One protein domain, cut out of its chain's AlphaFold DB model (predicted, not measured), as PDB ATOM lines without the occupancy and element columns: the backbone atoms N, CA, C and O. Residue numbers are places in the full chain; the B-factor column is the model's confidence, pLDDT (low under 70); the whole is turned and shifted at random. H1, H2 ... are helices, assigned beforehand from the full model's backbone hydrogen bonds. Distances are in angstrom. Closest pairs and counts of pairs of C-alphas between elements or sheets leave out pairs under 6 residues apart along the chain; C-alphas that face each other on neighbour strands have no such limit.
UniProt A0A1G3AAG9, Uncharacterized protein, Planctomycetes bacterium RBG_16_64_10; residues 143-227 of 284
ATOM      1  N   ARG A 143      95.086 -18.930 371.953       76.12
ATOM      2  CA  ARG A 143      95.592 -18.291 370.736       76.12
ATOM      3  C   ARG A 143      97.107 -18.407 370.580       76.12
ATOM      4  O   ARG A 143      97.576 -18.702 369.483       76.12
ATOM      5  N   ASP A 144      97.867 -18.173 371.647       81.44
ATOM      6  CA  ASP A 144      99.333 -18.254 371.619       81.44
ATOM      7  C   ASP A 144      99.812 -19.697 371.438       81.44
ATOM      8  O   ASP A 144     100.806 -19.936 370.748       81.44
ATOM      9  N   LEU A 145      99.096 -20.657 372.031       82.38
ATOM     10  CA  LEU A 145      99.355 -22.085 371.858       82.38
ATOM     11  C   LEU A 145      99.145 -22.501 370.395       82.38
ATOM     12  O   LEU A 145     100.070 -23.006 369.761       82.38
ATOM     13  N   ALA A 146      97.969 -22.198 369.837       84.38
ATOM     14  CA  ALA A 146      97.635 -22.526 368.454       84.38
ATOM     15  C   ALA A 146      98.605 -21.877 367.457       84.38
ATOM     16  O   ALA A 146      99.056 -22.520 366.511       84.38
ATOM     17  N   TYR A 147      98.988 -20.617 367.690       84.75
ATOM     18  CA  TYR A 147      99.949 -19.922 366.835       84.75
ATOM     19  C   TYR A 147     101.335 -20.581 366.859       84.75
ATOM     20  O   TYR A 147     101.961 -20.731 365.809       84.75
ATOM     21  N   ARG A 148     101.809 -21.027 368.030       85.62
ATOM     22  CA  ARG A 148     103.078 -21.761 368.150       85.62
ATOM     23  C   ARG A 148     103.037 -23.112 367.447       85.62
ATOM     24  O   ARG A 148     103.979 -23.431 366.727       85.62
ATOM     25  N   GLU A 149     101.963 -23.878 367.621       86.44
ATOM     26  CA  GLU A 149     101.793 -25.168 366.940       86.44
ATOM     27  C   GLU A 149     101.749 -24.988 365.412       86.44
ATOM     28  O   GLU A 149     102.398 -25.732 364.678       86.44
ATOM     29  N   MET A 150     101.074 -23.944 364.914       87.06
ATOM     30  CA  MET A 150     101.082 -23.604 363.485       87.06
ATOM     31  C   MET A 150     102.480 -23.217 362.984       87.06
ATOM     32  O   MET A 150     102.882 -23.650 361.905       87.06
ATOM     33  N   GLN A 151     103.240 -22.425 363.750       86.50
ATOM     34  CA  GLN A 151     104.619 -22.074 363.393       86.50
ATOM     35  C   GLN A 151     105.523 -23.308 363.313       86.50
ATOM     36  O   GLN A 151     106.333 -23.405 362.392       86.50
ATOM     37  N   GLN A 152     105.367 -24.255 364.240       87.75
ATOM     38  CA  GLN A 152     106.090 -25.528 364.220       87.75
ATOM     39  C   GLN A 152     105.725 -26.355 362.985       87.75
ATOM     40  O   GLN A 152     106.614 -26.788 362.261       87.75
ATOM     41  N   LEU A 153     104.432 -26.469 362.665       87.88
ATOM     42  CA  LEU A 153     103.964 -27.207 361.489       87.88
ATOM     43  C   LEU A 153     104.534 -26.649 360.168       87.88
ATOM     44  O   LEU A 153     104.848 -27.410 359.251       87.88
ATOM     45  N   VAL A 154     104.683 -25.324 360.068       85.62
ATOM     46  CA  VAL A 154     105.325 -24.662 358.917       85.62
ATOM     47  C   VAL A 154     106.841 -24.892 358.916       85.62
ATOM     48  O   VAL A 154     107.414 -25.171 357.862       85.62
ATOM     49  N   ALA A 155     107.497 -24.803 360.077       86.75
ATOM     50  CA  ALA A 155     108.937 -25.025 360.213       86.75
ATOM     51  C   ALA A 155     109.350 -26.461 359.854       86.75
ATOM     52  O   ALA A 155     110.384 -26.658 359.213       86.75
ATOM     53  N   ASP A 156     108.508 -27.442 360.179       85.06
ATOM     54  CA  ASP A 156     108.720 -28.861 359.879       85.06
ATOM     55  C   ASP A 156     108.639 -29.181 358.376       85.06
ATOM     56  O   ASP A 156     108.942 -30.304 357.961       85.06
ATOM     57  N   ARG A 157     108.239 -28.202 357.543       83.12
ATOM     58  CA  ARG A 157     108.047 -28.343 356.090       83.12
ATOM     59  C   ARG A 157     107.215 -29.573 355.729       83.12
ATOM     60  O   ARG A 157     107.458 -30.238 354.722       83.12
ATOM     61  N   LEU A 158     106.215 -29.888 356.555       82.44
ATOM     62  CA  LEU A 158     105.399 -31.086 356.369       82.44
ATOM     63  C   LEU A 158     104.635 -31.049 355.041       82.44
ATOM     64  O   LEU A 158     104.437 -32.087 354.420       82.44
ATOM     65  N   VAL A 159     104.308 -29.843 354.568       82.69
ATOM     66  CA  VAL A 159     103.714 -29.596 353.250       82.69
ATOM     67  C   VAL A 159     104.558 -30.149 352.095       82.69
ATOM     68  O   VAL A 159     103.990 -30.655 351.134       82.69
ATOM     69  N   ASP A 160     105.892 -30.131 352.201       82.62
ATOM     70  CA  ASP A 160     106.786 -30.612 351.139       82.62
ATOM     71  C   ASP A 160     106.834 -32.147 351.080       82.62
ATOM     72  O   ASP A 160     107.171 -32.725 350.047       82.62
ATOM     73  N   ARG A 161     106.525 -32.819 352.197       84.06
ATOM     74  CA  ARG A 161     106.595 -34.282 352.329       84.06
ATOM     75  C   ARG A 161     105.238 -34.943 352.133       84.06
ATOM     76  O   ARG A 161     105.132 -35.930 351.416       84.06
ATOM     77  N   ASP A 162     104.221 -34.411 352.801       84.00
ATOM     78  CA  ASP A 162     102.863 -34.932 352.791       84.00
ATOM     79  C   ASP A 162     101.866 -33.787 353.011       84.00
ATOM     80  O   ASP A 162     101.498 -33.428 354.135       84.00
ATOM     81  N   VAL A 163     101.398 -33.225 351.893       84.50
ATOM     82  CA  VAL A 163     100.379 -32.169 351.868       84.50
ATOM     83  C   VAL A 163      99.111 -32.607 352.611       84.50
ATOM     84  O   VAL A 163      98.472 -31.790 353.270       84.50
ATOM     85  N   LYS A 164      98.745 -33.895 352.563       79.25
ATOM     86  CA  LYS A 164      97.540 -34.401 353.228       79.25
ATOM     87  C   LYS A 164      97.709 -34.351 354.740       79.25
ATOM     88  O   LYS A 164      96.841 -33.820 355.433       79.25
ATOM     89  N   LEU A 165      98.823 -34.873 355.250       81.31
ATOM     90  CA  LEU A 165      99.107 -34.859 356.683       81.31
ATOM     91  C   LEU A 165      99.226 -33.426 357.219       81.31
ATOM     92  O   LEU A 165      98.748 -33.143 358.316       81.31
ATOM     93  N   PHE A 166      99.770 -32.507 356.416       85.56
ATOM     94  CA  PHE A 166      99.782 -31.081 356.732       85.56
ATOM     95  C   PHE A 166      98.368 -30.522 356.956       85.56
ATOM     96  O   PHE A 166      98.120 -29.920 357.999       85.56
ATOM     97  N   TYR A 167      97.417 -30.765 356.044       81.50
ATOM     98  CA  TYR A 167      96.035 -30.293 356.220       81.50
ATOM     99  C   TYR A 167      95.321 -30.964 357.400       81.50
ATOM    100  O   TYR A 167      94.578 -30.295 358.119       81.50
ATOM    101  N   VAL A 168      95.572 -32.252 357.656       84.44
ATOM    102  CA  VAL A 168      95.014 -32.962 358.821       84.44
ATOM    103  C   VAL A 168      95.524 -32.360 360.134       84.44
ATOM    104  O   VAL A 168      94.729 -32.061 361.022       84.44
ATOM    105  N   CYS A 169      96.832 -32.120 360.263       85.00
ATOM    106  CA  CYS A 169      97.370 -31.514 361.480       85.00
ATOM    107  C   CYS A 169      96.954 -30.039 361.610       85.00
ATOM    108  O   CYS A 169      96.581 -29.614 362.702       85.00
ATOM    109  N   LEU A 170      96.920 -29.271 360.515       86.81
ATOM    110  CA  LEU A 170      96.485 -27.871 360.533       86.81
ATOM    111  C   LEU A 170      95.025 -27.729 360.977       86.81
ATOM    112  O   LEU A 170      94.716 -26.924 361.855       86.81
ATOM    113  N   THR A 171      94.124 -28.530 360.404       82.44
ATOM    114  CA  THR A 171      92.708 -28.541 360.800       82.44
ATOM    115  C   THR A 171      92.529 -29.013 362.242       82.44
ATOM    116  O   THR A 171      91.703 -28.449 362.955       82.44
ATOM    117  N   GLY A 172      93.345 -29.963 362.713       83.56
ATOM    118  CA  GLY A 172      93.390 -30.369 364.119       83.56
ATOM    119  C   GLY A 172      93.748 -29.224 365.076       83.56
ATOM    120  O   GLY A 172      93.058 -29.036 366.079       83.56
ATOM    121  N   ILE A 173      94.768 -28.421 364.745       85.94
ATOM    122  CA  ILE A 173      95.173 -27.245 365.540       85.94
ATOM    123  C   ILE A 173      94.046 -26.200 365.566       85.94
ATOM    124  O   ILE A 173      93.700 -25.681 366.627       85.94
ATOM    125  N   VAL A 174      93.428 -25.911 364.413       83.25
ATOM    126  CA  VAL A 174      92.314 -24.948 364.318       83.25
ATOM    127  C   VAL A 174      91.091 -25.417 365.111       83.25
ATOM    128  O   VAL A 174      90.499 -24.617 365.833       83.25
ATOM    129  N   ARG A 175      90.720 -26.702 365.025       78.75
ATOM    130  CA  ARG A 175      89.589 -27.261 365.787       78.75
ATOM    131  C   ARG A 175      89.813 -27.140 367.295       78.75
ATOM    132  O   ARG A 175      88.910 -26.680 367.989       78.75
ATOM    133  N   ARG A 176      91.018 -27.462 367.787       80.75
ATOM    134  CA  ARG A 176      91.373 -27.315 369.210       80.75
ATOM    135  C   ARG A 176      91.344 -25.858 369.665       80.75
ATOM    136  O   ARG A 176      90.785 -25.558 370.711       80.75
ATOM    137  N   TYR A 177      91.878 -24.941 368.856       81.69
ATOM    138  CA  TYR A 177      91.805 -23.509 369.146       81.69
ATOM    139  C   TYR A 177      90.360 -23.027 369.299       81.69
ATOM    140  O   TYR A 177      90.051 -22.257 370.211       81.69
ATOM    141  N   ILE A 178      89.462 -23.463 368.412       73.31
ATOM    142  CA  ILE A 178      88.059 -23.053 368.471       73.31
ATOM    143  C   ILE A 178      87.372 -23.666 369.696       73.31
ATOM    144  O   ILE A 178      86.663 -22.946 370.393       73.31
ATOM    145  N   GLU A 179      87.631 -24.932 370.027       76.19
ATOM    146  CA  GLU A 179      87.131 -25.554 371.261       76.19
ATOM    147  C   GLU A 179      87.587 -24.800 372.516       76.19
ATOM    148  O   GLU A 179      86.761 -24.408 373.336       76.19
ATOM    149  N   GLU A 180      88.883 -24.518 372.643       72.31
ATOM    150  CA  GLU A 180      89.433 -23.830 373.815       72.31
ATOM    151  C   GLU A 180      89.003 -22.354 373.905       72.31
ATOM    152  O   GLU A 180      88.911 -21.806 375.002       72.31
ATOM    153  N   SER A 181      88.725 -21.696 372.772       69.56
ATOM    154  CA  SER A 181      88.297 -20.286 372.736       69.56
ATOM    155  C   SER A 181      86.784 -20.080 372.849       69.56
ATOM    156  O   SER A 181      86.358 -19.009 373.279       69.56
ATOM    157  N   THR A 182      85.970 -21.075 372.482       66.50
ATOM    158  CA  THR A 182      84.498 -20.961 372.447       66.50
ATOM    159  C   THR A 182      83.772 -21.927 373.382       66.50
ATOM    160  O   THR A 182      82.587 -21.735 373.646       66.50
ATOM    161  N   GLY A 183      84.457 -22.946 373.907       63.06
ATOM    162  CA  GLY A 183      83.886 -23.984 374.769       63.06
ATOM    163  C   GLY A 183      83.049 -25.043 374.038       63.06
ATOM    164  O   GLY A 183      82.461 -25.903 374.694       63.06
ATOM    165  N   VAL A 184      82.979 -24.993 372.701       66.56
ATOM    166  CA  VAL A 184      82.265 -25.967 371.858       66.56
ATOM    167  C   VAL A 184      83.131 -27.212 371.660       66.56
ATOM    168  O   VAL A 184      84.292 -27.092 371.278       66.56
ATOM    169  N   ARG A 185      82.580 -28.416 371.871       59.62
ATOM    170  CA  ARG A 185      83.310 -29.692 371.714       59.62
ATOM    171  C   ARG A 185      83.527 -30.043 370.237       59.62
ATOM    172  O   ARG A 185      82.887 -30.933 369.687       59.62
ATOM    173  N   ALA A 186      84.457 -29.343 369.602       56.94
ATOM    174  CA  ALA A 186      84.808 -29.489 368.190       56.94
ATOM    175  C   ALA A 186      85.407 -30.855 367.760       56.94
ATOM    176  O   ALA A 186      85.213 -31.232 366.601       56.94
ATOM    177  N   PRO A 187      86.161 -31.604 368.595       54.75
ATOM    178  CA  PRO A 187      86.827 -32.835 368.146       54.75
ATOM    179  C   PRO A 187      85.894 -34.036 367.954       54.75
ATOM    180  O   PRO A 187      86.233 -34.949 367.205       54.75
ATOM    181  N   GLU A 188      84.747 -34.055 368.639       55.69
ATOM    182  CA  GLU A 188      83.784 -35.170 368.625       55.69
ATOM    183  C   GLU A 188      82.627 -34.949 367.630       55.69
ATOM    184  O   GLU A 188      81.771 -35.819 367.485       55.69
ATOM    185  N   GLN A 189      82.609 -33.802 366.944       60.78
ATOM    186  CA  GLN A 189      81.546 -33.392 366.028       60.78
ATOM    187  C   GLN A 189      81.979 -33.480 364.565       60.78
ATOM    188  O   GLN A 189      83.132 -33.214 364.198       60.78
ATOM    189  N   THR A 190      81.019 -33.817 363.706       68.19
ATOM    190  CA  THR A 190      81.185 -33.672 362.254       68.19
ATOM    191  C   THR A 190      81.362 -32.194 361.885       68.19
ATOM    192  O   THR A 190      80.967 -31.297 362.636       68.19
ATOM    193  N   THR A 191      82.001 -31.913 360.745       66.56
ATOM    194  CA  THR A 191      82.249 -30.534 360.285       66.56
ATOM    195  C   THR A 191      80.937 -29.739 360.198       66.56
ATOM    196  O   THR A 191      80.887 -28.578 360.597       66.56
ATOM    197  N   GLU A 192      79.853 -30.381 359.763       63.16
ATOM    198  CA  GLU A 192      78.515 -29.803 359.649       63.16
ATOM    199  C   GLU A 192      77.881 -29.485 361.010       63.16
ATOM    200  O   GLU A 192      77.316 -28.403 361.184       63.16
ATOM    201  N   GLU A 193      77.989 -30.390 361.986       66.75
ATOM    202  CA  GLU A 193      77.481 -30.179 363.351       66.75
ATOM    203  C   GLU A 193      78.209 -29.022 364.041       66.75
ATOM    204  O   GLU A 193      77.573 -28.143 364.627       66.75
ATOM    205  N   PHE A 194      79.532 -28.964 363.882       66.25
ATOM    206  CA  PHE A 194      80.377 -27.892 364.400       66.25
ATOM    207  C   PHE A 194      80.011 -26.522 363.805       66.25
ATOM    208  O   PHE A 194      79.853 -25.530 364.524       66.25
ATOM    209  N   LEU A 195      79.827 -26.455 362.481       65.19
ATOM    210  CA  LEU A 195      79.423 -25.225 361.797       65.19
ATOM    211  C   LEU A 195      77.999 -24.794 362.168       65.19
ATOM    212  O   LEU A 195      77.724 -23.593 362.245       65.19
ATOM    213  N   HIS A 196      77.100 -25.745 362.425       66.06
ATOM    214  CA  HIS A 196      75.748 -25.462 362.894       66.06
ATOM    215  C   HIS A 196      75.747 -24.895 364.323       66.06
ATOM    216  O   HIS A 196      75.044 -23.918 364.584       66.06
ATOM    217  N   GLU A 197      76.561 -25.432 365.235       65.62
ATOM    218  CA  GLU A 197      76.649 -24.959 366.624       65.62
ATOM    219  C   GLU A 197      77.284 -23.565 366.730       65.62
ATOM    220  O   GLU A 197      76.749 -22.683 367.408       65.62
ATOM    221  N   ILE A 198      78.351 -23.304 365.969       64.06
ATOM    222  CA  ILE A 198      78.952 -21.962 365.862       64.06
ATOM    223  C   ILE A 198      78.007 -20.977 365.158       64.06
ATOM    224  O   ILE A 198      77.985 -19.786 365.480       64.06
ATOM    225  N   GLY A 199      77.216 -21.455 364.192       59.22
ATOM    226  CA  GLY A 199      76.209 -20.661 363.490       59.22
ATOM    227  C   GLY A 199      75.023 -20.270 364.377       59.22
ATOM    228  O   GLY A 199      74.568 -19.123 364.312       59.22
ATOM    229  N   ALA A 200      74.555 -21.196 365.218       57.47
ATOM    230  CA  ALA A 200      73.433 -21.015 366.137       57.47
ATOM    231  C   ALA A 200      73.819 -20.230 367.405       57.47
ATOM    232  O   ALA A 200      73.004 -19.476 367.940       57.47
ATOM    233  N   GLY A 201      75.067 -20.357 367.866       51.88
ATOM    234  CA  GLY A 201      75.610 -19.584 368.979       51.88
ATOM    235  C   GLY A 201      75.919 -18.133 368.589       51.88
ATOM    236  O   GLY A 201      76.498 -17.835 367.543       51.88
ATOM    237  N   GLN A 202      75.586 -17.173 369.448       50.34
ATOM    238  CA  GLN A 202      75.976 -15.763 369.289       50.34
ATOM    239  C   GLN A 202      77.466 -15.508 369.617       50.34
ATOM    240  O   GLN A 202      77.800 -14.518 370.255       50.34
ATOM    241  N   ILE A 203      78.370 -16.406 369.213       53.44
ATOM    242  CA  ILE A 203      79.770 -16.415 369.677       53.44
ATOM    243  C   ILE A 203      80.685 -15.524 368.815       53.44
ATOM    244  O   ILE A 203      81.630 -14.934 369.325       53.44
ATOM    245  N   PHE A 204      80.367 -15.342 367.530       53.84
ATOM    246  CA  PHE A 204      81.096 -14.437 366.626       53.84
ATOM    247  C   PHE A 204      80.155 -13.408 365.994       53.84
ATOM    248  O   PHE A 204      78.992 -13.723 365.720       53.84
ATOM    249  N   ALA A 205      80.631 -12.199 365.688       54.00
ATOM    250  CA  ALA A 205      79.879 -11.258 364.856       54.00
ATOM    251  C   ALA A 205      79.693 -11.847 363.440       54.00
ATOM    252  O   ALA A 205      80.596 -12.493 362.914       54.00
ATOM    253  N   GLN A 206      78.535 -11.639 362.797       52.44
ATOM    254  CA  GLN A 206      78.175 -12.243 361.493       52.44
ATOM    255  C   GLN A 206      79.260 -12.111 360.398       52.44
ATOM    256  O   GLN A 206      79.383 -12.986 359.544       52.44
ATOM    257  N   GLN A 207      80.078 -11.054 360.438       52.34
ATOM    258  CA  GLN A 207      81.167 -10.826 359.479       52.34
ATOM    259  C   GLN A 207      82.421 -11.685 359.724       52.34
ATOM    260  O   GLN A 207      83.134 -12.002 358.773       52.34
ATOM    261  N   GLU A 208      82.679 -12.116 360.959       53.88
ATOM    262  CA  GLU A 208      83.843 -12.942 361.321       53.88
ATOM    263  C   GLU A 208      83.585 -14.443 361.117       53.88
ATOM    264  O   GLU A 208      84.524 -15.230 361.059       53.88
ATOM    265  N   ARG A 209      82.317 -14.834 360.928       57.00
ATOM    266  CA  ARG A 209      81.875 -16.231 360.751       57.00
ATOM    267  C   ARG A 209      82.200 -16.830 359.383       57.00
ATOM    268  O   ARG A 209      82.330 -18.044 359.273       57.00
ATOM    269  N   ARG A 210      82.302 -16.004 358.335       60.69
ATOM    270  CA  ARG A 210      82.482 -16.496 356.954       60.69
ATOM    271  C   ARG A 210      83.877 -17.071 356.720       60.69
ATOM    272  O   ARG A 210      84.005 -18.163 356.192       60.69
ATOM    273  N   ARG A 211      84.922 -16.387 357.199       65.25
ATOM    274  CA  ARG A 211      86.315 -16.785 356.926       65.25
ATOM    275  C   ARG A 211      86.693 -18.163 357.492       65.25
ATOM    276  O   ARG A 211      87.302 -18.928 356.750       65.25
ATOM    277  N   PRO A 212      86.363 -18.511 358.753       62.53
ATOM    278  CA  PRO A 212      86.672 -19.835 359.286       62.53
ATOM    279  C   PRO A 212      85.856 -20.931 358.603       62.53
ATOM    280  O   PRO A 212      86.391 -21.999 358.339       62.53
ATOM    281  N   LYS A 213      84.585 -20.653 358.283       65.19
ATOM    282  CA  LYS A 213      83.702 -21.595 357.596       65.19
ATOM    283  C   LYS A 213      84.234 -21.951 356.207       65.19
ATOM    284  O   LYS A 213      84.494 -23.121 355.955       65.19
ATOM    285  N   ASP A 214      84.481 -20.946 355.369       70.81
ATOM    286  CA  ASP A 214      84.967 -21.145 353.997       70.81
ATOM    287  C   ASP A 214      86.331 -21.868 353.987       70.81
ATOM    288  O   ASP A 214      86.597 -22.718 353.139       70.81
ATOM    289  N   PHE A 215      87.198 -21.561 354.962       70.94
ATOM    290  CA  PHE A 215      88.492 -22.224 355.118       70.94
ATOM    291  C   PHE A 215      88.359 -23.696 355.530       70.94
ATOM    292  O   PHE A 215      89.053 -24.547 354.979       70.94
ATOM    293  N   LEU A 216      87.491 -24.000 356.500       68.69
ATOM    294  CA  LEU A 216      87.302 -25.365 356.993       68.69
ATOM    295  C   LEU A 216      86.606 -26.253 355.959       68.69
ATOM    296  O   LEU A 216      87.038 -27.388 355.789       68.69
ATOM    297  N   GLU A 217      85.608 -25.738 355.235       72.25
ATOM    298  CA  GLU A 217      84.951 -26.454 354.131       72.25
ATOM    299  C   GLU A 217      85.955 -26.775 353.010       72.25
ATOM    300  O   GLU A 217      86.082 -27.926 352.595       72.25
ATOM    301  N   ALA A 218      86.768 -25.797 352.592       71.06
ATOM    302  CA  ALA A 218      87.812 -26.035 351.596       71.06
ATOM    303  C   ALA A 218      88.882 -27.030 352.088       71.06
ATOM    304  O   ALA A 218      89.362 -27.864 351.319       71.06
ATOM    305  N   ALA A 219      89.279 -26.968 353.360       69.25
ATOM    306  CA  ALA A 219      90.266 -27.888 353.918       69.25
ATOM    307  C   ALA A 219      89.731 -29.329 354.031       69.25
ATOM    308  O   ALA A 219      90.477 -30.272 353.753       69.25
ATOM    309  N   ASP A 220      88.458 -29.506 354.399       67.88
ATOM    310  CA  ASP A 220      87.813 -30.820 354.513       67.88
ATOM    311  C   ASP A 220      87.685 -31.499 353.140       67.88
ATOM    312  O   ASP A 220      88.066 -32.660 352.981       67.88
ATOM    313  N   ASP A 221      87.320 -30.748 352.096       70.81
ATOM    314  CA  ASP A 221      87.308 -31.249 350.716       70.81
ATOM    315  C   ASP A 221      88.676 -31.806 350.277       70.81
ATOM    316  O   ASP A 221      88.776 -32.866 349.646       70.81
ATOM    317  N   HIS A 222      89.760 -31.091 350.596       66.25
ATOM    318  CA  HIS A 222      91.122 -31.530 350.284       66.25
ATOM    319  C   HIS A 222      91.543 -32.752 351.119       66.25
ATOM    320  O   HIS A 222      92.224 -33.640 350.597       66.25
ATOM    321  N   ALA A 223      91.105 -32.845 352.377       60.91
ATOM    322  CA  ALA A 223      91.352 -34.003 353.233       60.91
ATOM    323  C   ALA A 223      90.593 -35.260 352.754       60.91
ATOM    324  O   ALA A 223      91.176 -36.351 352.684       60.91
ATOM    325  N   GLN A 224      89.323 -35.115 352.356       59.38
ATOM    326  CA  GLN A 224      88.445 -36.207 351.916       59.38
ATOM    327  C   GLN A 224      88.829 -36.771 350.541       59.38
ATOM    328  O   GLN A 224      88.824 -37.994 350.357       59.38
ATOM    329  N   ARG A 225      89.275 -35.930 349.593       57.88
ATOM    330  CA  ARG A 225      89.805 -36.393 348.290       57.88
ATOM    331  C   ARG A 225      91.006 -37.336 348.434       57.88
ATOM    332  O   ARG A 225      91.190 -38.232 347.615       57.88
ATOM    333  N   GLY A 226      91.786 -37.203 349.508       50.03
ATOM    334  CA  GLY A 226      92.890 -38.109 349.828       50.03
ATOM    335  C   GLY A 226      92.479 -39.455 350.444       50.03
ATOM    336  O   GLY A 226      93.337 -40.322 350.603       50.03
ATOM    337  N   HIS A 227      91.218 -39.653 350.849       44.19
ATOM    338  CA  HIS A 227      90.729 -40.932 351.393       44.19
ATOM    339  C   HIS A 227      90.165 -41.873 350.317       44.19
ATOM    340  O   HIS A 227      90.275 -43.089 350.465       44.19
TER     341      HIS A 227
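AT A GLANCE: This is residues 143 to 227 of the 284 residues of an uncharacterized protein of Planctomycetes bacterium RBG_16_64_10 (UniProt A0A1G3AAG9). What is the shape? The long helix H3 is the core, with H1 side by side with it on one side and H5 and H4 on the other; H2 turns the corner from H1 to H3. What is it made of? The 85 printed residues hold five named helices, H1 to H5 in order, and no named strand: all helix. It is compact, radius of gyration of the C-alphas 13.3 A, spanning 39 by 30 by 24 A.

HOW THE PARTS SIT: What touches the hub? H3, residues 163 to 182, touches H1, residues 143 to 155, at a shallow tilt of 7 degrees, opposite ways; the closest C-alphas, Ala 146 and Tyr 177, are 6.0 A apart. With residues 164 to 171 alone it touches H5, residues 210 to 225, at 37 degrees, only just steep, opposite ways; the closest C-alphas, Lys 164 and Ala 223, are 6.2 A apart. H2, residues 158 to 161, touches H3 only at the corner, closest C-alphas Val 159 and Phe 166, 5.5 A. Where is H4? H4, residues 191 to 200, and H5 form a helical hairpin and only just touch, with 3 pairs of C-alphas within 8 A, closest Leu 195 and Lys 213, 7.0 A; H3 and H4 are near each other. Are the backbones helical? Every O i to N i+4 pair is within hydrogen-bond range in H1, H3, H4 and H5; H2 is too short for one.

IN THESE COORDINATES: How long are the helices? H3 measures 28.3 A, H5 22.9 A and H1 18.3 A. Where are the anchors? H1 begins at C-alpha 143 (95.592, -18.291, 370.736), and H5 ends at C-alpha 225 (89.805, -36.393, 348.290).

THE WHOLE: How large is it? The farthest C-alphas, Arg 161 and Gln 202, are 39.6 A apart; the printed part has no cut and no long link. Where is confidence low? In 42 residues pLDDT is under 70, among them 181 to 213.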